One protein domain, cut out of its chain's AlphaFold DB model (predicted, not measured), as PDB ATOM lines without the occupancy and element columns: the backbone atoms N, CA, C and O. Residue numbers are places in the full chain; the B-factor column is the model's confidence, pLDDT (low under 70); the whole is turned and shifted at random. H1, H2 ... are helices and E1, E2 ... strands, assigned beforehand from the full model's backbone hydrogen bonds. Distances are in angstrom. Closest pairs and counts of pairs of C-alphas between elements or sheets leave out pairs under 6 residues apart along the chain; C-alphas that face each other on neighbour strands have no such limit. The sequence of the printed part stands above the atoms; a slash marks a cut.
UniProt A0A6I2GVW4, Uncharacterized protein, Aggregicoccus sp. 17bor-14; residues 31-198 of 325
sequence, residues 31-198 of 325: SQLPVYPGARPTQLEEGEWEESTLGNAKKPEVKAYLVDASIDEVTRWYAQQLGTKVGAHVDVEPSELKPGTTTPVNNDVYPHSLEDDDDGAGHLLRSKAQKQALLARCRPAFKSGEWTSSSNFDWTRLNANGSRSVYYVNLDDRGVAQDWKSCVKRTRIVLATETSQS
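AT A GLANCE: This is residues 31 to 198 of the 325 residues of an uncharacterized protein of Aggregicoccus sp. 17bor-14 (UniProt A0A6I2GVW4). This is one long, twisted sheet of six strands with a single helix, H1, along one of its faces, and beyond one end of the strands a small head made of the strand E4 and the helix H2. The other face of the sheet has no named helix; the long link of residues 43 to 60 loops out on that side. The printed part has 168 residues with seven named strands and two named helices, in the order E1 E2 H1 E3 E4 H2 E5 E6 E7, and the sheet runs E1 E2 E7 E6 E5 E3, with E1 meeting E2 only at a point and the other neighbours antiparallel. The class is mixed, helices and strands, with 71 of the 168 residues in named elements, under half. The whole is only just compact, close to loose, with a radius of gyration of the C-alphas of 18.0 A, and its outline is elongated, with spans of 57 by 34 by 31 A.

IN THESE COORDINATES: Begin at residues 40 to 42, the short strand E1, where C-alpha 40 is at (-14.806, -22.754, -42.201). After it come E2, residues 61 to 67 and 20.4 A long, and the helix H1, residues 71 to 81 and 15.1 A long. E3 is residues 106 to 111, 16.6 A, and E4 is residues 124 to 126. Find C-alpha 128 at (-9.142, -13.889, -11.377); from there the helix H2 runs to residue 138, 15.9 A away. E5, residues 148 to 158, is the longest strand by residues at 30.9 A, and E6, residues 164 to 173, spans 29.5 A. E7, residues 187 to 195, spans 26.2 A and ends with C-alpha 195 at (-37.286, -32.657, -34.891).

HOW THE PARTS SIT: Look first at the sheet, whose edge strands are E1 and E3. E5, E6 and E7 form a meander, each strand the antiparallel neighbour of the one before, with E5 and E6 a hairpin and E6 and E7 another. Between E6 and E5, at 171 degrees, find N 153 and O 169 at 2.8 A; between E7 and E6, at 168 degrees, N 190 and O 170 at 2.8 A. E2 is the antiparallel neighbour of E7 at 169 degrees, with N 63 and O 191 at 2.8 A. E3 is that of E5 at 164 degrees, with N 108 and O 152 at 3.0 A. E1 meets E2 only at a point, where the C-alphas of Pro 41 and Tyr 65 face each other at 4.3 A. H1 is on the sheet at a height of 8.5 A, over E6 and E5, and runs along the strands, at 4 degrees to E6 on the local plane. Its closest C-alphas to E6 are those of Ile 71 and Asp 173, 5.8 A. H2 is not on the sheet and is apart from H1, E6 and E7, among others. E4 and H2 meet only through their link; E4 pairs with no named strand, but residues 117 to 118 pair antiparallel with its residues 124 to 126. In H1 every O i to N i+4 pair is within hydrogen-bond range; in H2, 6 of 7 are.

THE WHOLE: The two C-alphas farthest apart are those of His 123 and Ala 160, 58.8 A. The printed part, residues 31 to 198, has no cut. Its long links are E1 to E2, H1 to E3 with 24 residues, E3 to E4, and E6 to E7. The mean pLDDT of the printed part is 91.5, and the residues under 70 are 50 to 53 and 55, in the link from E1 to E2.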
ATOM      1  N   SER A  31     -30.349 -25.792 -43.427       94.75
ATOM      2  CA  SER A  31     -29.766 -25.159 -44.621       94.75
ATOM      3  C   SER A  31     -30.047 -23.656 -44.735       94.75
ATOM      4  O   SER A  31     -29.328 -22.967 -45.455       94.75
ATOM      5  N   GLN A  32     -31.071 -23.153 -44.041       95.38
ATOM      6  CA  GLN A  32     -31.453 -21.741 -44.019       95.38
ATOM      7  C   GLN A  32     -30.761 -20.969 -42.889       95.38
ATOM      8  O   GLN A  32     -30.851 -19.740 -42.858       95.38
ATOM      9  N   LEU A  33     -30.101 -21.659 -41.949       95.81
ATOM     10  CA  LEU A  33     -29.388 -20.995 -40.864       95.81
ATOM     11  C   LEU A  33     -28.210 -20.188 -41.425       95.81
ATOM     12  O   LEU A  33     -27.419 -20.714 -42.216       95.81
ATOM     13  N   PRO A  34     -28.071 -18.912 -41.027       96.19
ATOM     14  CA  PRO A  34     -27.022 -18.064 -41.555       96.19
ATOM     15  C   PRO A  34     -25.660 -18.549 -41.040       96.19
ATOM     16  O   PRO A  34     -25.480 -18.831 -39.854       96.19
ATOM     17  N   VAL A  35     -24.682 -18.649 -41.939       97.69
ATOM     18  CA  VAL A  35     -23.299 -19.007 -41.594       97.69
ATOM     19  C   VAL A  35     -22.483 -17.726 -41.486       97.69
ATOM     20  O   VAL A  35     -22.511 -16.895 -42.396       97.69
ATOM     21  N   TYR A  36     -21.762 -17.560 -40.377       98.31
ATOM     22  CA  TYR A  36     -20.942 -16.372 -40.157       98.31
ATOM     23  C   TYR A  36     -19.898 -16.193 -41.285       98.31
ATOM     24  O   TYR A  36     -19.226 -17.165 -41.653       98.31
ATOM     25  N   PRO A  37     -19.716 -14.980 -41.844       98.19
ATOM     26  CA  PRO A  37     -18.765 -14.744 -42.929       98.19
ATOM     27  C   PRO A  37     -17.334 -15.169 -42.576       98.19
ATOM     28  O   PRO A  37     -16.784 -14.769 -41.554       98.19
ATOM     29  N   GLY A  38     -16.713 -15.976 -43.438       97.38
ATOM     30  CA  GLY A  38     -15.356 -16.492 -43.219       97.38
ATOM     31  C   GLY A  38     -15.269 -17.702 -42.280       97.38
ATOM     32  O   GLY A  38     -14.168 -18.201 -42.039       97.38
ATOM     33  N   ALA A  39     -16.398 -18.208 -41.774       98.38
ATOM     34  CA  ALA A  39     -16.425 -19.462 -41.040       98.38
ATOM     35  C   ALA A  39     -16.097 -20.646 -41.966       98.38
ATOM     36  O   ALA A  39     -16.574 -20.736 -43.099       98.38
ATOM     37  N   ARG A  40     -15.265 -21.564 -41.477       98.19
ATOM     38  CA  ARG A  40     -14.806 -22.754 -42.201       98.19
ATOM     39  C   ARG A  40     -15.403 -24.002 -41.559       98.19
ATOM     40  O   ARG A  40     -15.377 -24.073 -40.331       98.19
ATOM     41  N   PRO A  41     -15.910 -24.975 -42.337       97.56
ATOM     42  CA  PRO A  41     -16.415 -26.224 -41.779       97.56
ATOM     43  C   PRO A  41     -15.376 -26.906 -40.885       97.56
ATOM     44  O   PRO A  41     -14.186 -26.922 -41.202       97.56
ATOM     45  N   THR A  42     -15.837 -27.477 -39.779       96.19
ATOM     46  CA  THR A  42     -15.033 -28.308 -38.881       96.19
ATOM     47  C   THR A  42     -15.836 -29.541 -38.471       96.19
ATOM     48  O   THR A  42     -17.043 -29.601 -38.704       96.19
ATOM     49  N   GLN A  43     -15.171 -30.536 -37.893       90.50
ATOM     50  CA  GLN A  43     -15.845 -31.706 -37.334       90.50
ATOM     51  C   GLN A  43     -16.142 -31.478 -35.851       90.50
ATOM     52  O   GLN A  43     -15.396 -30.778 -35.169       90.50
ATOM     53  N   LEU A  44     -17.244 -32.057 -35.383       87.56
ATOM     54  CA  LEU A  44     -17.488 -32.243 -33.957       87.56
ATOM     55  C   LEU A  44     -16.825 -33.542 -33.520       87.56
ATOM     56  O   LEU A  44     -16.803 -34.508 -34.288       87.56
ATOM     57  N   GLU A  45     -16.302 -33.559 -32.301       81.56
ATOM     58  CA  GLU A  45     -15.864 -34.804 -31.683       81.56
ATOM     59  C   GLU A  45     -17.089 -35.651 -31.299       81.56
ATOM     60  O   GLU A  45     -18.201 -35.147 -31.100       81.56
ATOM     61  N   GLU A  46     -16.906 -36.969 -31.251       74.06
ATOM     62  CA  GLU A  46     -17.974 -37.888 -30.866       74.06
ATOM     63  C   GLU A  46     -18.424 -37.592 -29.425       74.06
ATOM     64  O   GLU A  46     -17.602 -37.523 -28.515       74.06
ATOM     65  N   GLY A  47     -19.729 -37.387 -29.225       71.38
ATOM     66  CA  GLY A  47     -20.304 -37.038 -27.921       71.38
ATOM     67  C   GLY A  47     -20.329 -35.542 -27.580       71.38
ATOM     68  O   GLY A  47     -20.827 -35.191 -26.518       71.38
ATOM     69  N   GLU A  48     -19.853 -34.643 -28.455       73.06
ATOM     70  CA  GLU A  48     -19.917 -33.187 -28.207       73.06
ATOM     71  C   GLU A  48     -21.309 -32.561 -28.391       73.06
ATOM     72  O   GLU A  48     -21.511 -31.408 -28.011       73.06
ATOM     73  N   TRP A  49     -22.260 -33.281 -28.990       71.94
ATOM     74  CA  TRP A  49     -23.665 -32.881 -29.016       71.94
ATOM     75  C   TRP A  49     -24.442 -33.797 -28.079       71.94
ATOM     76  O   TRP A  49     -24.378 -35.020 -28.230       71.94
ATOM     77  N   GLU A  50     -25.138 -33.202 -27.111       65.69
ATOM     78  CA  GLU A  50     -25.938 -33.937 -26.135       65.69
ATOM     79  C   GLU A  50     -27.082 -34.715 -26.802       65.69
ATOM     80  O   GLU A  50     -27.492 -34.459 -27.938       65.69
ATOM     81  N   GLU A  51     -27.584 -35.713 -26.078       62.00
ATOM     82  CA  GLU A  51     -28.790 -36.441 -26.452       62.00
ATOM     83  C   GLU A  51     -29.970 -35.457 -26.571       62.00
ATOM     84  O   GLU A  51     -30.053 -34.485 -25.822       62.00
ATOM     85  N   SER A  52     -30.850 -35.664 -27.557       68.19
ATOM     86  CA  SER A  52     -31.856 -34.659 -27.920       68.19
ATOM     87  C   SER A  52     -32.731 -34.235 -26.740       68.19
ATOM     88  O   SER A  52     -33.206 -35.057 -25.958       68.19
ATOM     89  N   THR A  53     -33.047 -32.940 -26.687       67.38
ATOM     90  CA  THR A  53     -33.998 -32.381 -25.712       67.38
ATOM     91  C   THR A  53     -35.453 -32.778 -25.994       67.38
ATOM     92  O   THR A  53     -36.344 -32.558 -25.170       67.38
ATOM     93  N   LEU A  54     -35.721 -33.368 -27.163       70.31
ATOM     94  CA  LEU A  54     -37.013 -33.925 -27.537       70.31
ATOM     95  C   LEU A  54     -36.995 -35.431 -27.252       70.31
ATOM     96  O   LEU A  54     -36.322 -36.189 -27.941       70.31
ATOM     97  N   GLY A  55     -37.783 -35.901 -26.280       69.00
ATOM     98  CA  GLY A  55     -37.794 -37.322 -25.885       69.00
ATOM     99  C   GLY A  55     -38.120 -38.324 -27.010       69.00
ATOM    100  O   GLY A  55     -37.862 -39.513 -26.864       69.00
ATOM    101  N   ASN A  56     -38.669 -37.860 -28.136       75.38
ATOM    102  CA  ASN A  56     -38.970 -38.641 -29.342       75.38
ATOM    103  C   ASN A  56     -38.339 -38.036 -30.616       75.38
ATOM    104  O   ASN A  56     -38.937 -38.075 -31.699       75.38
ATOM    105  N   ALA A  57     -37.168 -37.409 -30.498       80.69
ATOM    106  CA  ALA A  57     -36.492 -36.802 -31.637       80.69
ATOM    107  C   ALA A  57     -36.024 -37.829 -32.667       80.69
ATOM    108  O   ALA A  57     -35.515 -38.905 -32.352       80.69
ATOM    109  N   LYS A  58     -36.104 -37.430 -33.933       84.44
ATOM    110  CA  LYS A  58     -35.286 -38.002 -35.000       84.44
ATOM    111  C   LYS A  58     -33.823 -37.610 -34.763       84.44
ATOM    112  O   LYS A  58     -33.538 -36.645 -34.056       84.44
ATOM    113  N   LYS A  59     -32.893 -38.341 -35.391       84.56
ATOM    114  CA  LYS A  59     -31.459 -38.019 -35.330       84.56
ATOM    115  C   LYS A  59     -31.239 -36.533 -35.679       84.56
ATOM    116  O   LYS A  59     -31.732 -36.116 -36.730       84.56
ATOM    117  N   PRO A  60     -30.516 -35.761 -34.847       88.06
ATOM    118  CA  PRO A  60     -30.302 -34.343 -35.100       88.06
ATOM    119  C   PRO A  60     -29.492 -34.126 -36.376       88.06
ATOM    120  O   PRO A  60     -28.565 -34.881 -36.692       88.06
ATOM    121  N   GLU A  61     -29.817 -33.056 -37.095       92.12
ATOM    122  CA  GLU A  61     -28.960 -32.536 -38.154       92.12
ATOM    123  C   GLU A  61     -28.024 -31.490 -37.551       92.12
ATOM    124  O   GLU A  61     -28.494 -30.536 -36.932       92.12
ATOM    125  N   VAL A  62     -26.710 -31.648 -37.736       93.81
ATOM    126  CA  VAL A  62     -25.705 -30.781 -37.104       93.81
ATOM    127  C   VAL A  62     -24.621 -30.385 -38.104       93.81
ATOM    128  O   VAL A  62     -24.151 -31.205 -38.895       93.81
ATOM    129  N   LYS A  63     -24.202 -29.118 -38.065       95.69
ATOM    130  CA  LYS A  63     -23.047 -28.585 -38.798       95.69
ATOM    131  C   LYS A  63     -22.194 -27.740 -37.866       95.69
ATOM    132  O   LYS A  63     -22.720 -26.874 -37.174       95.69
ATOM    133  N   ALA A  64     -20.882 -27.938 -37.903       96.94
ATOM    134  CA  ALA A  64     -19.941 -27.153 -37.120       96.94
ATOM    135  C   ALA A  64     -18.989 -26.348 -38.004       96.94
ATOM    136  O   ALA A  64     -18.586 -26.775 -39.090       96.94
ATOM    137  N   TYR A  65     -18.611 -25.177 -37.506       98.19
ATOM    138  CA  TYR A  65     -17.691 -24.260 -38.157       98.19
ATOM    139  C   TYR A  65     -16.721 -23.645 -37.149       98.19
ATOM    140  O   TYR A  65     -17.026 -23.508 -35.966       98.19
ATOM    141  N   LEU A  66     -15.562 -23.214 -37.640       98.25
ATOM    142  CA  LEU A  66     -14.602 -22.385 -36.917       98.25
ATOM    143  C   LEU A  66     -14.390 -21.066 -37.650       98.25
ATOM    144  O   LEU A  66     -14.245 -21.038 -38.875       98.25
ATOM    145  N   VAL A  67     -14.298 -19.977 -36.895       98.44
ATOM    146  CA  VAL A  67     -13.967 -18.651 -37.418       98.44
ATOM    147  C   VAL A  67     -12.929 -17.966 -36.535       98.44
ATOM    148  O   VAL A  67     -12.980 -18.067 -35.309       98.44
ATOM    149  N   ASP A  68     -11.993 -17.248 -37.155       97.56
ATOM    150  CA  ASP A  68     -11.001 -16.422 -36.455       97.56
ATOM    151  C   ASP A  68     -11.609 -15.044 -36.102       97.56
ATOM    152  O   ASP A  68     -11.169 -13.994 -36.568       97.56
ATOM    153  N   ALA A  69     -12.679 -15.066 -35.306       97.19
ATOM    154  CA  ALA A  69     -13.386 -13.900 -34.776       97.19
ATOM    155  C   ALA A  69     -13.689 -14.110 -33.287       97.19
ATOM    156  O   ALA A  69     -13.705 -15.246 -32.801       97.19
ATOM    157  N   SER A  70     -13.903 -13.021 -32.544       96.00
ATOM    158  CA  SER A  70     -14.270 -13.133 -31.129       96.00
ATOM    159  C   SER A  70     -15.726 -13.570 -30.965       96.00
ATOM    160  O   SER A  70     -16.592 -13.152 -31.736       96.00
ATOM    161  N   ILE A  71     -16.015 -14.356 -29.927       97.38
ATOM    162  CA  ILE A  71     -17.375 -14.853 -29.671       97.38
ATOM    163  C   ILE A  71     -18.389 -13.718 -29.486       97.38
ATOM    164  O   ILE A  71     -19.541 -13.851 -29.888       97.38
ATOM    165  N   ASP A  72     -17.961 -12.565 -28.971       95.62
ATOM    166  CA  ASP A  72     -18.821 -11.395 -28.776       95.62
ATOM    167  C   ASP A  72     -19.245 -10.754 -30.108       95.62
ATOM    168  O   ASP A  72     -20.385 -10.308 -30.260       95.62
ATOM    169  N   GLU A  73     -18.339 -10.708 -31.091       96.00
ATOM    170  CA  GLU A  73     -18.642 -10.262 -32.458       96.00
ATOM    171  C   GLU A  73     -19.607 -11.241 -33.142       96.00
ATOM    172  O   GLU A  73     -20.588 -10.810 -33.751       96.00
ATOM    173  N   VAL A  74     -19.364 -12.547 -33.000       98.06
ATOM    174  CA  VAL A  74     -20.203 -13.604 -33.587       98.06
ATOM    175  C   VAL A  74     -21.599 -13.625 -32.951       98.06
ATOM    176  O   VAL A  74     -22.597 -13.669 -33.668       98.06
ATOM    177  N   THR A  75     -21.690 -13.485 -31.627       97.75
ATOM    178  CA  THR A  75     -22.958 -13.418 -30.879       97.75
ATOM    179  C   THR A  75     -23.811 -12.240 -31.340       97.75
ATOM    180  O   THR A  75     -24.978 -12.411 -31.684       97.75
ATOM    181  N   ARG A  76     -23.236 -11.030 -31.415       96.75
ATOM    182  CA  ARG A  76     -23.971  -9.849 -31.898       96.75
ATOM    183  C   ARG A  76     -24.442 -10.010 -33.341       96.75
ATOM    184  O   ARG A  76     -25.545  -9.578 -33.668       96.75
ATOM    185  N   TRP A  77     -23.626 -10.638 -34.187       97.75
ATOM    186  CA  TRP A  77     -23.999 -10.913 -35.569       97.75
ATOM    187  C   TRP A  77     -25.198 -11.863 -35.656       97.75
ATOM    188  O   TRP A  77     -26.167 -11.535 -36.336       97.75
ATOM    189  N   TYR A  78     -25.192 -12.982 -34.924       98.00
ATOM    190  CA  TYR A  78     -26.330 -13.908 -34.907       98.00
ATOM    191  C   TYR A  78     -27.591 -13.270 -34.330       98.00
ATOM    192  O   TYR A  78     -28.658 -13.413 -34.922       98.00
ATOM    193  N   ALA A  79     -27.473 -12.486 -33.254       96.88
ATOM    194  CA  ALA A  79     -28.605 -11.740 -32.713       96.88
ATOM    195  C   ALA A  79     -29.238 -10.823 -33.775       96.88
ATOM    196  O   ALA A  79     -30.454 -10.826 -33.954       96.88
ATOM    197  N   GLN A  80     -28.415 -10.115 -34.558       96.19
ATOM    198  CA  GLN A  80     -28.894  -9.290 -35.666       96.19
ATOM    199  C   GLN A  80     -29.558 -10.121 -36.776       96.19
ATOM    200  O   GLN A  80     -30.649  -9.762 -37.219       96.19
ATOM    201  N   GLN A  81     -28.929 -11.213 -37.226       96.25
ATOM    202  CA  GLN A  81     -29.462 -12.054 -38.310       96.25
ATOM    203  C   GLN A  81     -30.782 -12.737 -37.930       96.25
ATOM    204  O   GLN A  81     -31.679 -12.859 -38.760       96.25
ATOM    205  N   LEU A  82     -30.916 -13.149 -36.670       95.62
ATOM    206  CA  LEU A  82     -32.109 -13.805 -36.130       95.62
ATOM    207  C   LEU A  82     -33.137 -12.792 -35.582       95.62
ATOM    208  O   LEU A  82     -34.217 -13.153 -35.113       95.62
ATOM    209  N   GLY A  83     -32.818 -11.495 -35.644       94.12
ATOM    210  CA  GLY A  83     -33.667 -10.402 -35.177       94.12
ATOM    211  C   GLY A  83     -33.897 -10.369 -33.661       94.12
ATOM    212  O   GLY A  83     -34.833  -9.711 -33.203       94.12
ATOM    213  N   THR A  84     -33.101 -11.073 -32.863       94.69
ATOM    214  CA  THR A  84     -33.217 -11.052 -31.399       94.69
ATOM    215  C   THR A  84     -32.283 -10.015 -30.775       94.69
ATOM    216  O   THR A  84     -31.405  -9.457 -31.433       94.69
ATOM    217  N   LYS A  85     -32.492  -9.705 -29.493       94.94
ATOM    218  CA  LYS A  85     -31.531  -8.913 -28.715       94.94
ATOM    219  C   LYS A  85     -30.579  -9.873 -28.015       94.94
ATOM    220  O   LYS A  85     -30.972 -10.969 -27.634       94.94
ATOM    221  N   VAL A  86     -29.336  -9.447 -27.823       93.69
ATOM    222  CA  VAL A  86     -28.376 -10.261 -27.073       93.69
ATOM    223  C   VAL A  86     -28.839 -10.390 -25.621       93.69
ATOM    224  O   VAL A  86     -29.165  -9.373 -25.001       93.69
ATOM    225  N   GLY A  87     -28.871 -11.614 -25.091       92.19
ATOM    226  CA  GLY A  87     -29.397 -11.898 -23.752       92.19
ATOM    227  C   GLY A  87     -30.927 -11.869 -23.645       92.19
ATOM    228  O   GLY A  87     -31.444 -11.731 -22.539       92.19
ATOM    229  N   ALA A  88     -31.663 -11.879 -24.763       92.25
ATOM    230  CA  ALA A  88     -33.121 -11.938 -24.727       92.25
ATOM    231  C   ALA A  88     -33.594 -13.353 -24.402       92.25
ATOM    232  O   ALA A  88     -33.233 -14.289 -25.101       92.25
ATOM    233  N   HIS A  89     -34.471 -13.478 -23.415       91.94
ATOM    234  CA  HIS A  89     -35.135 -14.730 -23.086       91.94
ATOM    235  C   HIS A  89     -36.638 -14.469 -22.999       91.94
ATOM    236  O   HIS A  89     -37.066 -13.505 -22.356       91.94
ATOM    237  N   VAL A  90     -37.430 -15.270 -23.705       87.94
ATOM    238  CA  VAL A  90     -38.889 -15.209 -23.693       87.94
ATOM    239  C   VAL A  90     -39.418 -16.609 -23.440       87.94
ATOM    240  O   VAL A  90     -39.331 -17.481 -24.305       87.94
ATOM    241  N   ASP A  91     -40.021 -16.787 -22.270       83.31
ATOM    242  CA  ASP A  91     -40.714 -18.018 -21.920       83.31
ATOM    243  C   ASP A  91     -41.998 -18.118 -22.747       83.31
ATOM    244  O   ASP A  91     -42.981 -17.415 -22.502       83.31
ATOM    245  N   VAL A  92     -41.971 -18.967 -23.773       84.12
ATOM    246  CA  VAL A  92     -43.157 -19.358 -24.536       84.12
ATOM    247  C   VAL A  92     -43.290 -20.860 -24.427       84.12
ATOM    248  O   VAL A  92     -42.429 -21.598 -24.904       84.12
ATOM    249  N   GLU A  93     -44.387 -21.300 -23.826       82.25
ATOM    250  CA  GLU A  93     -44.675 -22.716 -23.692       82.25
ATOM    251  C   GLU A  93     -44.922 -23.317 -25.091       82.25
ATOM    252  O   GLU A  93     -45.838 -22.882 -25.799       82.25
ATOM    253  N   PRO A  94     -44.140 -24.318 -25.537       73.69
ATOM    254  CA  PRO A  94     -44.269 -24.859 -26.890       73.69
ATOM    255  C   PRO A  94     -45.662 -25.412 -27.224       73.69
ATOM    256  O   PRO A  94     -46.032 -25.443 -28.398       73.69
ATOM    257  N   SER A  95     -46.438 -25.833 -26.216       78.12
ATOM    258  CA  SER A  95     -47.818 -26.308 -26.399       78.12
ATOM    259  C   SER A  95     -48.813 -25.206 -26.793       78.12
ATOM    260  O   SER A  95     -49.882 -25.508 -27.323       78.12
ATOM    261  N   GLU A  96     -48.455 -23.932 -26.615       85.62
ATOM    262  CA  GLU A  96     -49.279 -22.779 -27.000       85.62
ATOM    263  C   GLU A  96     -49.083 -22.367 -28.468       85.62
ATOM    264  O   GLU A  96     -49.812 -21.518 -28.998       85.62
ATOM    265  N   LEU A  97     -48.101 -22.961 -29.156       88.31
ATOM    266  CA  LEU A  97     -47.833 -22.666 -30.556       88.31
ATOM    267  C   LEU A  97     -48.967 -23.157 -31.454       88.31
ATOM    268  O   LEU A  97     -49.491 -24.261 -31.319       88.31
ATOM    269  N   LYS A  98     -49.293 -22.351 -32.465       90.75
ATOM    270  CA  LYS A  98     -50.174 -22.782 -33.553       90.75
ATOM    271  C   LYS A  98     -49.361 -23.518 -34.621       90.75
ATOM    272  O   LYS A  98     -48.209 -23.133 -34.864       90.75
ATOM    273  N   PRO A  99     -49.936 -24.511 -35.320       91.06
ATOM    274  CA  PRO A  99     -49.258 -25.173 -36.426       91.06
ATOM    275  C   PRO A  99     -48.729 -24.165 -37.454       91.06
ATOM    276  O   PRO A  99     -49.433 -23.250 -37.882       91.06
ATOM    277  N   GLY A 100     -47.464 -24.326 -37.827       90.50
ATOM    278  CA  GLY A 100     -46.736 -23.463 -38.753       90.50
ATOM    279  C   GLY A 100     -45.989 -22.288 -38.114       90.50
ATOM    280  O   GLY A 100     -45.165 -21.689 -38.810       90.50
ATOM    281  N   THR A 101     -46.224 -21.981 -36.833       91.12
ATOM    282  CA  THR A 101     -45.627 -20.834 -36.121       91.12
ATOM    283  C   THR A 101     -44.353 -21.189 -35.354       91.12
ATOM    284  O   THR A 101     -44.054 -22.364 -35.130       91.12
ATOM    285  N   THR A 102     -43.598 -20.156 -34.970       93.06
ATOM    286  CA  THR A 102     -42.370 -20.262 -34.176       93.06
ATOM    287  C   THR A 102     -42.466 -19.470 -32.874       93.06
ATOM    288  O   THR A 102     -43.149 -18.446 -32.823       93.06
ATOM    289  N   THR A 103     -41.711 -19.880 -31.856       93.44
ATOM    290  CA  THR A 103     -41.391 -19.013 -30.715       93.44
ATOM    291  C   THR A 103     -40.506 -17.843 -31.171       93.44
ATOM    292  O   THR A 103     -39.907 -17.888 -32.256       93.44
ATOM    293  N   PRO A 104     -40.388 -16.779 -30.360       93.62
ATOM    294  CA  PRO A 104     -39.250 -15.871 -30.433       93.62
ATOM    295  C   PRO A 104     -37.919 -16.626 -30.293       93.62
ATOM    296  O   PRO A 104     -37.881 -17.741 -29.776       93.62
ATOM    297  N   VAL A 105     -36.836 -15.999 -30.757       95.69
ATOM    298  CA  VAL A 105     -35.477 -16.525 -30.588       95.69
ATOM    299  C   VAL A 105     -34.945 -16.099 -29.230       95.69
ATOM    300  O   VAL A 105     -34.766 -14.896 -28.993       95.69
ATOM    301  N   ASN A 106     -34.665 -17.083 -28.388       96.38
ATOM    302  CA  ASN A 106     -33.934 -16.901 -27.149       96.38
ATOM    303  C   ASN A 106     -32.442 -16.768 -27.444       96.38
ATOM    304  O   ASN A 106     -31.937 -17.275 -28.446       96.38
ATOM    305  N   ASN A 107     -31.744 -16.022 -26.597       97.00
ATOM    306  CA  ASN A 107     -30.301 -15.953 -26.587       97.00
ATOM    307  C   ASN A 107     -29.773 -15.918 -25.157       97.00
ATOM    308  O   ASN A 107     -29.787 -14.865 -24.519       97.00
ATOM    309  N   ASP A 108     -29.221 -17.040 -24.719       95.94
ATOM    310  CA  ASP A 108     -28.548 -17.148 -23.433       95.94
ATOM    311  C   ASP A 108     -27.044 -16.948 -23.621       95.94
ATOM    312  O   ASP A 108     -26.421 -17.568 -24.484       95.94
ATOM    313  N   VAL A 109     -26.454 -16.055 -22.825       96.31
ATOM    314  CA  VAL A 109     -25.032 -15.695 -22.906       96.31
ATOM    315  C   VAL A 109     -24.368 -16.021 -21.582       96.31
ATOM    316  O   VAL A 109     -24.745 -15.475 -20.545       96.31
ATOM    317  N   TYR A 110     -23.345 -16.867 -21.631       96.38
ATOM    318  CA  TYR A 110     -22.639 -17.356 -20.458       96.38
ATOM    319  C   TYR A 110     -21.237 -16.743 -20.406       96.38
ATOM    320  O   TYR A 110     -20.501 -16.816 -21.397       96.38
ATOM    321  N   PRO A 111     -20.845 -16.100 -19.295       96.06
ATOM    322  CA  PRO A 111     -19.490 -15.602 -19.124       96.06
ATOM    323  C   PRO A 111     -18.529 -16.731 -18.733       96.06
ATOM    324  O   PRO A 111     -18.915 -17.709 -18.097       96.06
ATOM    325  N   HIS A 112     -17.243 -16.545 -19.036       94.75
ATOM    326  CA  HIS A 112     -16.170 -17.346 -18.450       94.75
ATOM    327  C   HIS A 112     -16.247 -17.312 -16.921       94.75
ATOM    328  O   HIS A 112     -16.411 -16.239 -16.336       94.75
ATOM    329  N   SER A 113     -16.037 -18.461 -16.271       92.75
ATOM    330  CA  SER A 113     -15.756 -18.472 -14.834       92.75
ATOM    331  C   SER A 113     -14.370 -17.879 -14.590       92.75
ATOM    332  O   SER A 113     -13.355 -18.364 -15.096       92.75
ATOM    333  N   LEU A 114     -14.337 -16.792 -13.822       92.50
ATOM    334  CA  LEU A 114     -13.119 -16.058 -13.485       92.50
ATOM    335  C   LEU A 114     -12.718 -16.265 -12.024       92.50
ATOM    336  O   LEU A 114     -12.005 -15.430 -11.478       92.50
ATOM    337  N   GLU A 115     -13.209 -17.319 -11.380       91.88
ATOM    338  CA  GLU A 115     -12.784 -17.686 -10.029       91.88
ATOM    339  C   GLU A 115     -11.288 -18.029 -10.007       91.88
ATOM    340  O   GLU A 115     -10.687 -18.318 -11.050       91.88
ATOM    341  N   ASP A 116     -10.670 -17.926  -8.834       91.81
ATOM    342  CA  ASP A 116      -9.280 -18.328  -8.647       91.81
ATOM    343  C   ASP A 116      -9.169 -19.852  -8.826       91.81
ATOM    344  O   ASP A 116      -9.969 -20.598  -8.268       91.81
ATOM    345  N   ASP A 117      -8.188 -20.309  -9.607       89.75
ATOM    346  CA  ASP A 117      -7.861 -21.734  -9.714       89.75
ATOM    347  C   ASP A 117      -6.773 -22.069  -8.691       89.75
ATOM    348  O   ASP A 117      -5.742 -21.386  -8.646       89.75
ATOM    349  N   ASP A 118      -6.948 -23.154  -7.942       89.62
ATOM    350  CA  ASP A 118      -5.927 -23.727  -7.067       89.62
ATOM    351  C   ASP A 118      -5.659 -25.210  -7.383       89.62
ATOM    352  O   ASP A 118      -6.343 -25.835  -8.195       89.62
ATOM    353  N   ASP A 119      -4.594 -25.760  -6.805       89.69
ATOM    354  CA  ASP A 119      -4.172 -27.154  -6.984       89.69
ATOM    355  C   ASP A 119      -4.919 -28.156  -6.080       89.69
ATOM    356  O   ASP A 119      -4.490 -29.303  -5.941       89.69
ATOM    357  N   GLY A 120      -6.009 -27.737  -5.429       86.12
ATOM    358  CA  GLY A 120      -6.734 -28.501  -4.413       86.12
ATOM    359  C   GLY A 120      -6.043 -28.545  -3.043       86.12
ATOM    360  O   GLY A 120      -6.666 -28.943  -2.060       86.12
ATOM    361  N   ALA A 121      -4.779 -28.114  -2.948       88.44
ATOM    362  CA  ALA A 121      -4.045 -27.921  -1.695       88.44
ATOM    363  C   ALA A 121      -4.026 -26.443  -1.254       88.44
ATOM    364  O   ALA A 121      -3.388 -26.100  -0.256       88.44
ATOM    365  N   GLY A 122      -4.741 -25.574  -1.977       86.38
ATOM    366  CA  GLY A 122      -4.839 -24.140  -1.710       86.38
ATOM    367  C   GLY A 122      -3.704 -23.309  -2.314       86.38
ATOM    368  O   GLY A 122      -3.623 -22.112  -2.030       86.38
ATOM    369  N   HIS A 123      -2.828 -23.890  -3.148       89.00
ATOM    370  CA  HIS A 123      -1.866 -23.089  -3.899       89.00
ATOM    371  C   HIS A 123      -2.521 -22.526  -5.153       89.00
ATOM    372  O   HIS A 123      -2.915 -23.258  -6.059       89.00
ATOM    373  N   LEU A 124      -2.575 -21.200  -5.219       90.62
ATOM    374  CA  LEU A 124      -3.110 -20.465  -6.354       90.62
ATOM    375  C   LEU A 124      -2.328 -20.783  -7.642       90.62
ATOM    376  O   LEU A 124      -1.179 -20.367  -7.810       90.62
ATOM    377  N   LEU A 125      -2.979 -21.471  -8.578       89.50
ATOM    378  CA  LEU A 125      -2.484 -21.730  -9.931       89.50
ATOM    379  C   LEU A 125      -2.756 -20.544 -10.859       89.50
ATOM    380  O   LEU A 125      -1.959 -20.237 -11.759       89.50
ATOM    381  N   ARG A 126      -3.902 -19.879 -10.663       90.31
ATOM    382  CA  ARG A 126      -4.280 -18.701 -11.437       90.31
ATOM    383  C   ARG A 126      -5.269 -17.818 -10.699       90.31
ATOM    384  O   ARG A 126      -6.324 -18.289 -10.302       90.31
ATOM    385  N   SER A 127      -4.990 -16.521 -10.618       93.81
ATOM    386  CA  SER A 127      -5.976 -15.575 -10.095       93.81
ATOM    387  C   SER A 127      -6.979 -15.110 -11.145       93.81
ATOM    388  O   SER A 127      -6.666 -14.977 -12.334       93.81
ATOM    389  N   LYS A 128      -8.151 -14.697 -10.669       93.94
ATOM    390  CA  LYS A 128      -9.142 -13.889 -11.377       93.94
ATOM    391  C   LYS A 128      -8.506 -12.742 -12.153       93.94
ATOM    392  O   LYS A 128      -8.791 -12.555 -13.334       93.94
ATOM    393  N   ALA A 129      -7.610 -11.990 -11.513       93.88
ATOM    394  CA  ALA A 129      -6.947 -10.845 -12.133       93.88
ATOM    395  C   ALA A 129      -6.072 -11.260 -13.329       93.88
ATOM    396  O   ALA A 129      -6.064 -10.575 -14.352       93.88
ATOM    397  N   GLN A 130      -5.376 -12.400 -13.237       94.06
ATOM    398  CA  GLN A 130      -4.603 -12.949 -14.354       94.06
ATOM    399  C   GLN A 130      -5.515 -13.383 -15.511       94.06
ATOM    400  O   GLN A 130      -5.222 -13.052 -16.661       94.06
ATOM    401  N   LYS A 131      -6.638 -14.060 -15.224       94.94
ATOM    402  CA  LYS A 131      -7.635 -14.451 -16.242       94.94
ATOM    403  C   LYS A 131      -8.227 -13.230 -16.951       94.94
ATOM    404  O   LYS A 131      -8.253 -13.175 -18.180       94.94
ATOM    405  N   GLN A 132      -8.628 -12.214 -16.187       94.56
ATOM    406  CA  GLN A 132      -9.151 -10.951 -16.715       94.56
ATOM    407  C   GLN A 132      -8.124 -10.226 -17.590       94.56
ATOM    408  O   GLN A 132      -8.452  -9.788 -18.691       94.56
ATOM    409  N   ALA A 133      -6.872 -10.129 -17.135       94.19
ATOM    410  CA  ALA A 133      -5.802  -9.489 -17.896       94.19
ATOM    411  C   ALA A 133      -5.500 -10.223 -19.214       94.19
ATOM    412  O   ALA A 133      -5.243  -9.570 -20.228       94.19
ATOM    413  N   LEU A 134      -5.553 -11.560 -19.221       95.06
ATOM    414  CA  LEU A 134      -5.404 -12.357 -20.440       95.06
ATOM    415  C   LEU A 134      -6.528 -12.053 -21.437       95.06
ATOM    416  O   LEU A 134      -6.252 -11.721 -22.588       95.06
ATOM    417  N   LEU A 135      -7.782 -12.135 -20.997       95.31
ATOM    418  CA  LEU A 135      -8.946 -11.920 -21.857       95.31
ATOM    419  C   LEU A 135      -8.990 -10.493 -22.418       95.31
ATOM    420  O   LEU A 135      -9.190 -10.309 -23.621       95.31
ATOM    421  N   ALA A 136      -8.704  -9.494 -21.575       93.75
ATOM    422  CA  ALA A 136      -8.644  -8.083 -21.958       93.75
ATOM    423  C   ALA A 136      -7.604  -7.798 -23.057       93.75
ATOM    424  O   ALA A 136      -7.782  -6.870 -23.844       93.75
ATOM    425  N   ARG A 137      -6.529  -8.597 -23.138       90.88
ATOM    426  CA  ARG A 137      -5.518  -8.485 -24.204       90.88
ATOM    427  C   ARG A 137      -6.007  -9.006 -25.553       90.88
ATOM    428  O   ARG A 137      -5.505  -8.560 -26.580       90.88
ATOM    429  N   CYS A 138      -6.955  -9.937 -25.566       89.81
ATOM    430  CA  CYS A 138      -7.457 -10.541 -26.801       89.81
ATOM    431  C   CYS A 138      -8.662  -9.810 -27.372       89.81
ATOM    432  O   CYS A 138      -8.823  -9.717 -28.594       89.81
ATOM    433  N   ARG A 139      -9.561  -9.370 -26.485       92.31
ATOM    434  CA  ARG A 139     -10.827  -8.752 -26.863       92.31
ATOM    435  C   ARG A 139     -11.413  -7.889 -25.739       92.31
ATOM    436  O   ARG A 139     -11.163  -8.158 -24.561       92.31
ATOM    437  N   PRO A 140     -12.228  -6.877 -26.089       90.94
ATOM    438  CA  PRO A 140     -13.017  -6.136 -25.112       90.94
ATOM    439  C   PRO A 140     -13.951  -7.062 -24.330       90.94
ATOM    440  O   PRO A 140     -14.391  -8.083 -24.854       90.94
ATOM    441  N   ALA A 141     -14.272  -6.680 -23.095       89.19
ATOM    442  CA  ALA A 141     -15.288  -7.369 -22.311       89.19
ATOM    443  C   ALA A 141     -16.677  -7.196 -22.955       89.19
ATOM    444  O   ALA A 141     -16.974  -6.154 -23.549       89.19
ATOM    445  N   PHE A 142     -17.524  -8.217 -22.835       88.44
ATOM    446  CA  PHE A 142     -18.896  -8.213 -23.340       88.44
ATOM    447  C   PHE A 142     -19.793  -7.276 -22.519       88.44
ATOM    448  O   PHE A 142     -20.533  -6.457 -23.066       88.44
ATOM    449  N   LYS A 143     -19.658  -7.370 -21.194       86.69
ATOM    450  CA  LYS A 143     -20.160  -6.433 -20.181       86.69
ATOM    451  C   LYS A 143     -18.998  -6.078 -19.254       86.69
ATOM    452  O   LYS A 143     -17.951  -6.716 -19.307       86.69
ATOM    453  N   SER A 144     -19.147  -5.047 -18.423       85.69
ATOM    454  CA  SER A 144     -18.069  -4.604 -17.524       85.69
ATOM    455  C   SER A 144     -17.533  -5.766 -16.672       85.69
ATOM    456  O   SER A 144     -18.224  -6.244 -15.779       85.69
ATOM    457  N   GLY A 145     -16.306  -6.218 -16.961       83.19
ATOM    458  CA  GLY A 145     -15.635  -7.309 -16.242       83.19
ATOM    459  C   GLY A 145     -16.023  -8.738 -16.648       83.19
ATOM    460  O   GLY A 145     -15.522  -9.673 -16.026       83.19
ATOM    461  N   GLU A 146     -16.854  -8.918 -17.679       90.94
ATOM    462  CA  GLU A 146     -17.354 -10.222 -18.132       90.94
ATOM    463  C   GLU A 146     -16.988 -10.477 -19.596       90.94
ATOM    464  O   GLU A 146     -17.256  -9.655 -20.474       90.94
ATOM    465  N   TRP A 147     -16.417 -11.647 -19.876       95.31
ATOM    466  CA  TRP A 147     -16.130 -12.112 -21.232       95.31
ATOM    467  C   TRP A 147     -16.942 -13.365 -21.498       95.31
ATOM    468  O   TRP A 147     -16.858 -14.312 -20.724       95.31
ATOM    469  N   THR A 148     -17.686 -13.382 -22.598       96.38
ATOM    470  CA  THR A 148     -18.505 -14.530 -22.998       96.38
ATOM    471  C   THR A 148     -17.628 -15.766 -23.202       96.38
ATOM    472  O   THR A 148     -16.623 -15.677 -23.905       96.38
ATOM    473  N   SER A 149     -17.988 -16.897 -22.601       96.81
ATOM    474  CA  SER A 149     -17.410 -18.218 -22.884       96.81
ATOM    475  C   SER A 149     -18.246 -18.980 -23.902       96.81
ATOM    476  O   SER A 149     -17.690 -19.625 -24.789       96.81
ATOM    477  N   SER A 150     -19.569 -18.874 -23.796       97.38
ATOM    478  CA  SER A 150     -20.513 -19.491 -24.718       97.38
ATOM    479  C   SER A 150     -21.777 -18.651 -24.883       97.38
ATOM    480  O   SER A 150     -22.099 -17.792 -24.060       97.38
ATOM    481  N   SER A 151     -22.477 -18.858 -25.993       97.75
ATOM    482  CA  SER A 151     -23.732 -18.177 -26.299       97.75
ATOM    483  C   SER A 151     -24.612 -19.097 -27.129       97.75
ATOM    484  O   SER A 151     -24.166 -19.604 -28.157       97.75
ATOM    485  N   ASN A 152     -25.845 -19.301 -26.687       97.06
ATOM    486  CA  ASN A 152     -26.788 -20.219 -27.310       97.06
ATOM    487  C   ASN A 152     -27.969 -19.421 -27.841       97.06
ATOM    488  O   ASN A 152     -28.470 -18.531 -27.157       97.06
ATOM    489  N   PHE A 153     -28.394 -19.717 -29.062       97.62
ATOM    490  CA  PHE A 153     -29.652 -19.237 -29.612       97.62
ATOM    491  C   PHE A 153     -30.547 -20.423 -29.884       97.62
ATOM    492  O   PHE A 153     -30.105 -21.367 -30.541       97.62
ATOM    493  N   ASP A 154     -31.803 -20.329 -29.478       95.81
ATOM    494  CA  ASP A 154     -32.789 -21.354 -29.764       95.81
ATOM    495  C   ASP A 154     -34.168 -20.769 -30.065       95.81
ATOM    496  O   ASP A 154     -34.527 -19.663 -29.655       95.81
ATOM    497  N   TRP A 155     -34.922 -21.506 -30.872       95.31
ATOM    498  CA  TRP A 155     -36.347 -21.286 -31.066       95.31
ATOM    499  C   TRP A 155     -37.008 -22.584 -31.485       95.31
ATOM    500  O   TRP A 155     -36.410 -23.459 -32.120       95.31
ATOM    501  N   THR A 156     -38.289 -22.681 -31.166       94.75
ATOM    502  CA  THR A 156     -39.116 -23.830 -31.497       94.75
ATOM    503  C   THR A 156     -40.085 -23.477 -32.614       94.75
ATOM    504  O   THR A 156     -40.655 -22.388 -32.641       94.75
ATOM    505  N   ARG A 157     -40.314 -24.418 -33.529       93.75
ATOM    506  CA  ARG A 157     -41.394 -24.399 -34.513       93.75
ATOM    507  C   ARG A 157     -42.340 -25.564 -34.265       93.75
ATOM    508  O   ARG A 157     -41.892 -26.708 -34.204       93.75
ATOM    509  N   LEU A 158     -43.641 -25.290 -34.229       92.88
ATOM    510  CA  LEU A 158     -44.646 -26.336 -34.401       92.88
ATOM    511  C   LEU A 158     -44.916 -26.498 -35.897       92.88
ATOM    512  O   LEU A 158     -45.377 -25.570 -36.563       92.88
ATOM    513  N   ASN A 159     -44.597 -27.659 -36.455       92.12
ATOM    514  CA  ASN A 159     -44.790 -27.947 -37.870       92.12
ATOM    515  C   ASN A 159     -46.266 -28.239 -38.172       92.12
ATOM    516  O   ASN A 159     -47.057 -28.577 -37.292       92.12
ATOM    517  N   ALA A 160     -46.650 -28.135 -39.445       90.62
ATOM    518  CA  ALA A 160     -48.034 -28.365 -39.869       90.62
ATOM    519  C   ALA A 160     -48.533 -29.796 -39.586       90.62
ATOM    520  O   ALA A 160     -49.725 -30.000 -39.395       90.62
ATOM    521  N   ASN A 161     -47.624 -30.773 -39.535       87.12
ATOM    522  CA  ASN A 161     -47.917 -32.177 -39.227       87.12
ATOM    523  C   ASN A 161     -47.920 -32.490 -37.714       87.12
ATOM    524  O   ASN A 161     -47.848 -33.657 -37.342       87.12
ATOM    525  N   GLY A 162     -47.905 -31.474 -36.846       86.62
ATOM    526  CA  GLY A 162     -47.876 -31.646 -35.389       86.62
ATOM    527  C   GLY A 162     -46.509 -32.016 -34.804       86.62
ATOM    528  O   GLY A 162     -46.366 -32.027 -33.587       86.62
ATOM    529  N   SER A 163     -45.485 -32.274 -35.630       91.06
ATOM    530  CA  SER A 163     -44.114 -32.424 -35.121       91.06
ATOM    531  C   SER A 163     -43.553 -31.086 -34.640       91.06
ATOM    532  O   SER A 163     -43.932 -30.020 -35.126       91.06
ATOM    533  N   ARG A 164     -42.603 -31.142 -33.712       91.94
ATOM    534  CA  ARG A 164     -41.891 -29.983 -33.180       91.94
ATOM    535  C   ARG A 164     -40.460 -29.990 -33.692       91.94
ATOM    536  O   ARG A 164     -39.782 -30.999 -33.554       91.94
ATOM    537  N   SER A 165     -39.998 -28.864 -34.228       94.31
ATOM    538  CA  SER A 165     -38.586 -28.659 -34.558       94.31
ATOM    539  C   SER A 165     -37.973 -27.615 -33.635       94.31
ATOM    540  O   SER A 165     -38.566 -26.553 -33.458       94.31
ATOM    541  N   VAL A 166     -36.798 -27.887 -33.079       94.44
ATOM    542  CA  VAL A 166     -36.003 -26.908 -32.328       94.44
ATOM    543  C   VAL A 166     -34.734 -26.624 -33.111       94.44
ATOM    544  O   VAL A 166     -34.087 -27.544 -33.609       94.44
ATOM    545  N   TYR A 167     -34.412 -25.347 -33.266       95.75
ATOM    546  CA  TYR A 167     -33.245 -24.876 -34.003       95.75
ATOM    547  C   TYR A 167     -32.252 -24.293 -33.020       95.75
ATOM    548  O   TYR A 167     -32.667 -23.587 -32.107       95.75
ATOM    549  N   TYR A 168     -30.967 -24.547 -33.249       96.00
ATOM    550  CA  TYR A 168     -29.904 -24.090 -32.365       96.00
ATOM    551  C   TYR A 168     -28.795 -23.383 -33.136       96.00
ATOM    552  O   TYR A 168     -28.381 -23.826 -34.214       96.00
ATOM    553  N   VAL A 169     -28.268 -22.322 -32.529       97.75
ATOM    554  CA  VAL A 169     -26.946 -21.770 -32.825       97.75
ATOM    555  C   VAL A 169     -26.164 -21.723 -31.519       97.75
ATOM    556  O   VAL A 169     -26.384 -20.832 -30.706       97.75
ATOM    557  N   ASN A 170     -25.241 -22.660 -31.332       97.12
ATOM    558  CA  ASN A 170     -24.374 -22.700 -30.159       97.12
ATOM    559  C   ASN A 170     -22.995 -22.157 -30.525       97.12
ATOM    560  O   ASN A 170     -22.397 -22.543 -31.534       97.12
ATOM    561  N   LEU A 171     -22.506 -21.226 -29.718       97.88
ATOM    562  CA  LEU A 171     -21.233 -20.549 -29.906       97.88
ATOM    563  C   LEU A 171     -20.324 -20.873 -28.729       97.88
ATOM    564  O   LEU A 171     -20.708 -20.628 -27.590       97.88
ATOM    565  N   ASP A 172     -19.105 -21.326 -29.013       96.75
ATOM    566  CA  ASP A 172     -18.087 -21.586 -27.992       96.75
ATOM    567  C   ASP A 172     -16.822 -20.782 -28.264       96.75
ATOM    568  O   ASP A 172     -16.305 -20.734 -29.389       96.75
ATOM    569  N   ASP A 173     -16.267 -20.202 -27.209       96.88
ATOM    570  CA  ASP A 173     -14.968 -19.560 -27.255       96.88
ATOM    571  C   ASP A 173     -13.850 -20.605 -27.284       96.88
ATOM    572  O   ASP A 173     -13.385 -21.103 -26.260       96.88
ATOM    573  N   ARG A 174     -13.374 -20.913 -28.490       95.56
ATOM    574  CA  ARG A 174     -12.195 -21.764 -28.718       95.56
ATOM    575  C   ARG A 174     -10.899 -20.950 -28.784       95.56
ATOM    576  O   ARG A 174      -9.874 -21.439 -29.255       95.56
ATOM    577  N   GLY A 175     -10.963 -19.689 -28.366       94.31
ATOM    578  CA  GLY A 175      -9.856 -18.754 -28.359       94.31
ATOM    579  C   GLY A 175      -8.975 -18.848 -27.124       94.31
ATOM    580  O   GLY A 175      -7.796 -18.522 -27.218       94.31
ATOM    581  N   VAL A 176      -9.515 -19.291 -25.989       95.06
ATOM    582  CA  VAL A 176      -8.816 -19.344 -24.698       95.06
ATOM    583  C   VAL A 176      -8.282 -20.755 -24.463       95.06
ATOM    584  O   VAL A 176      -9.029 -21.728 -24.525       95.06
ATOM    585  N   ALA A 177      -6.980 -20.880 -24.203       93.00
ATOM    586  CA  ALA A 177      -6.391 -22.167 -23.841       93.00
ATOM    587  C   ALA A 177      -6.896 -22.626 -22.462       93.00
ATOM    588  O   ALA A 177      -7.016 -21.804 -21.556       93.00
ATOM    589  N   GLN A 178      -7.120 -23.934 -22.283       88.50
ATOM    590  CA  GLN A 178      -7.568 -24.512 -21.002       88.50
ATOM    591  C   GLN A 178      -6.621 -24.184 -19.843       88.50
ATOM    592  O   GLN A 178      -7.062 -23.945 -18.725       88.50
ATOM    593  N   ASP A 179      -5.316 -24.122 -20.112       89.50
ATOM    594  CA  ASP A 179      -4.309 -23.758 -19.117       89.50
ATOM    595  C   ASP A 179      -4.182 -22.243 -18.902       89.50
ATOM    596  O   ASP A 179      -3.264 -21.811 -18.203       89.50
ATOM    597  N   TRP A 180      -5.051 -21.440 -19.533       92.69
ATOM    598  CA  TRP A 180      -5.128 -19.980 -19.465       92.69
ATOM    599  C   TRP A 180      -3.820 -19.247 -19.813       92.69
ATOM    600  O   TRP A 180      -3.588 -18.141 -19.321       92.69
ATOM    601  N   LYS A 181      -2.904 -19.844 -20.588       91.44
ATOM    602  CA  LYS A 181      -1.628 -19.180 -20.943       91.44
ATOM    603  C   LYS A 181      -1.693 -18.355 -22.217       91.44
ATOM    604  O   LYS A 181      -0.884 -17.450 -22.407       91.44
ATOM    605  N   SER A 182      -2.639 -18.658 -23.096       94.50
ATOM    606  CA  SER A 182      -2.804 -17.959 -24.364       94.50
ATOM    607  C   SER A 182      -4.263 -17.718 -24.664       94.50
ATOM    608  O   SER A 182      -5.130 -18.507 -24.282       94.50
ATOM    609  N   CYS A 183      -4.510 -16.650 -25.404       94.94
ATOM    610  CA  CYS A 183      -5.828 -16.359 -25.900       94.94
ATOM    611  C   CYS A 183      -5.739 -15.680 -27.276       94.94
ATOM    612  O   CYS A 183      -4.871 -14.840 -27.525       94.94
ATOM    613  N   VAL A 184      -6.606 -16.110 -28.190       95.88
ATOM    614  CA  VAL A 184      -6.731 -15.620 -29.568       95.88
ATOM    615  C   VAL A 184      -8.204 -15.411 -29.905       95.88
ATOM    616  O   VAL A 184      -9.090 -15.915 -29.221       95.88
ATOM    617  N   LYS A 185      -8.505 -14.675 -30.975       96.19
ATOM    618  CA  LYS A 185      -9.881 -14.574 -31.476       96.19
ATOM    619  C   LYS A 185     -10.227 -15.837 -32.259       96.19
ATOM    620  O   LYS A 185      -9.812 -15.970 -33.406       96.19
ATOM    621  N   ARG A 186     -10.959 -16.761 -31.638       97.44
ATOM    622  CA  ARG A 186     -11.453 -17.967 -32.302       97.44
ATOM    623  C   ARG A 186     -12.764 -18.427 -31.689       97.44
ATOM    624  O   ARG A 186     -12.837 -18.649 -30.488       97.44
ATOM    625  N   THR A 187     -13.768 -18.618 -32.531       97.94
ATOM    626  CA  THR A 187     -15.101 -19.059 -32.113       97.94
ATOM    627  C   THR A 187     -15.478 -20.311 -32.886       97.94
ATOM    628  O   THR A 187     -15.293 -20.367 -34.107       97.94
ATOM    629  N   ARG A 188     -16.007 -21.310 -32.181       97.50
ATOM    630  CA  ARG A 188     -16.717 -22.429 -32.799       97.50
ATOM    631  C   ARG A 188     -18.194 -22.085 -32.886       97.50
ATOM    632  O   ARG A 188     -18.753 -21.528 -31.951       97.50
ATOM    633  N   ILE A 189     -18.796 -22.424 -34.017       98.19
ATOM    634  CA  ILE A 189     -20.216 -22.244 -34.300       98.19
ATOM    635  C   ILE A 189     -20.789 -23.627 -34.571       98.19
ATOM    636  O   ILE A 189     -20.304 -24.316 -35.468       98.19
ATOM    637  N   VAL A 190     -21.824 -24.016 -33.842       97.06
ATOM    638  CA  VAL A 190     -22.589 -25.237 -34.086       97.06
ATOM    639  C   VAL A 190     -24.010 -24.842 -34.452       97.06
ATOM    640  O   VAL A 190     -24.697 -24.169 -33.691       97.06
ATOM    641  N   LEU A 191     -24.430 -25.242 -35.645       97.00
ATOM    642  CA  LEU A 191     -25.786 -25.077 -36.145       97.00
ATOM    643  C   LEU A 191     -26.465 -26.435 -36.067       97.00
ATOM    644  O   LEU A 191     -25.930 -27.404 -36.612       97.00
ATOM    645  N   ALA A 192     -27.626 -26.508 -35.429       95.12
ATOM    646  CA  ALA A 192     -28.337 -27.771 -35.301       95.12
ATOM    647  C   ALA A 192     -29.846 -27.623 -35.461       95.12
ATOM    648  O   ALA A 192     -30.424 -26.538 -35.340       95.12
ATOM    649  N   THR A 193     -30.495 -28.740 -35.766       94.69
ATOM    650  CA  THR A 193     -31.948 -28.866 -35.735       94.69
ATOM    651  C   THR A 193     -32.329 -30.234 -35.190       94.69
ATOM    652  O   THR A 193     -31.856 -31.264 -35.672       94.69
ATOM    653  N   GLU A 194     -33.225 -30.232 -34.210       93.44
ATOM    654  CA  GLU A 194     -33.871 -31.418 -33.655       93.44
ATOM    655  C   GLU A 194     -35.325 -31.416 -34.101       93.44
ATOM    656  O   GLU A 194     -35.954 -30.362 -34.131       93.44
ATOM    657  N   THR A 195     -35.872 -32.563 -34.497       92.44
ATOM    658  CA  THR A 195     -37.286 -32.657 -34.891       92.44
ATOM    659  C   THR A 195     -37.916 -33.895 -34.285       92.44
ATOM    660  O   THR A 195     -37.422 -35.002 -34.491       92.44
ATOM    661  N   SER A 196     -39.008 -33.715 -33.546       89.50
ATOM    662  CA  SER A 196     -39.783 -34.817 -32.986       89.50
ATOM    663  C   SER A 196     -40.413 -35.655 -34.094       89.50
ATOM    664  O   SER A 196     -40.667 -35.179 -35.207       89.50
ATOM    665  N   GLN A 197     -40.746 -36.900 -33.777       84.50
ATOM    666  CA  GLN A 197     -41.768 -37.609 -34.539       84.50
ATOM    667  C   GLN A 197     -43.074 -36.793 -34.546       84.50
ATOM    668  O   GLN A 197     -43.378 -36.053 -33.602       84.50
ATOM    669  N   SER A 198     -43.819 -36.880 -35.645       81.25
ATOM    670  CA  SER A 198     -45.192 -36.370 -35.711       81.25
ATOM    671  C   SER A 198     -46.119 -37.201 -34.824       81.25
ATOM    672  O   SER A 198     -45.795 -38.336 -34.477       81.25
TER     673      SER A 198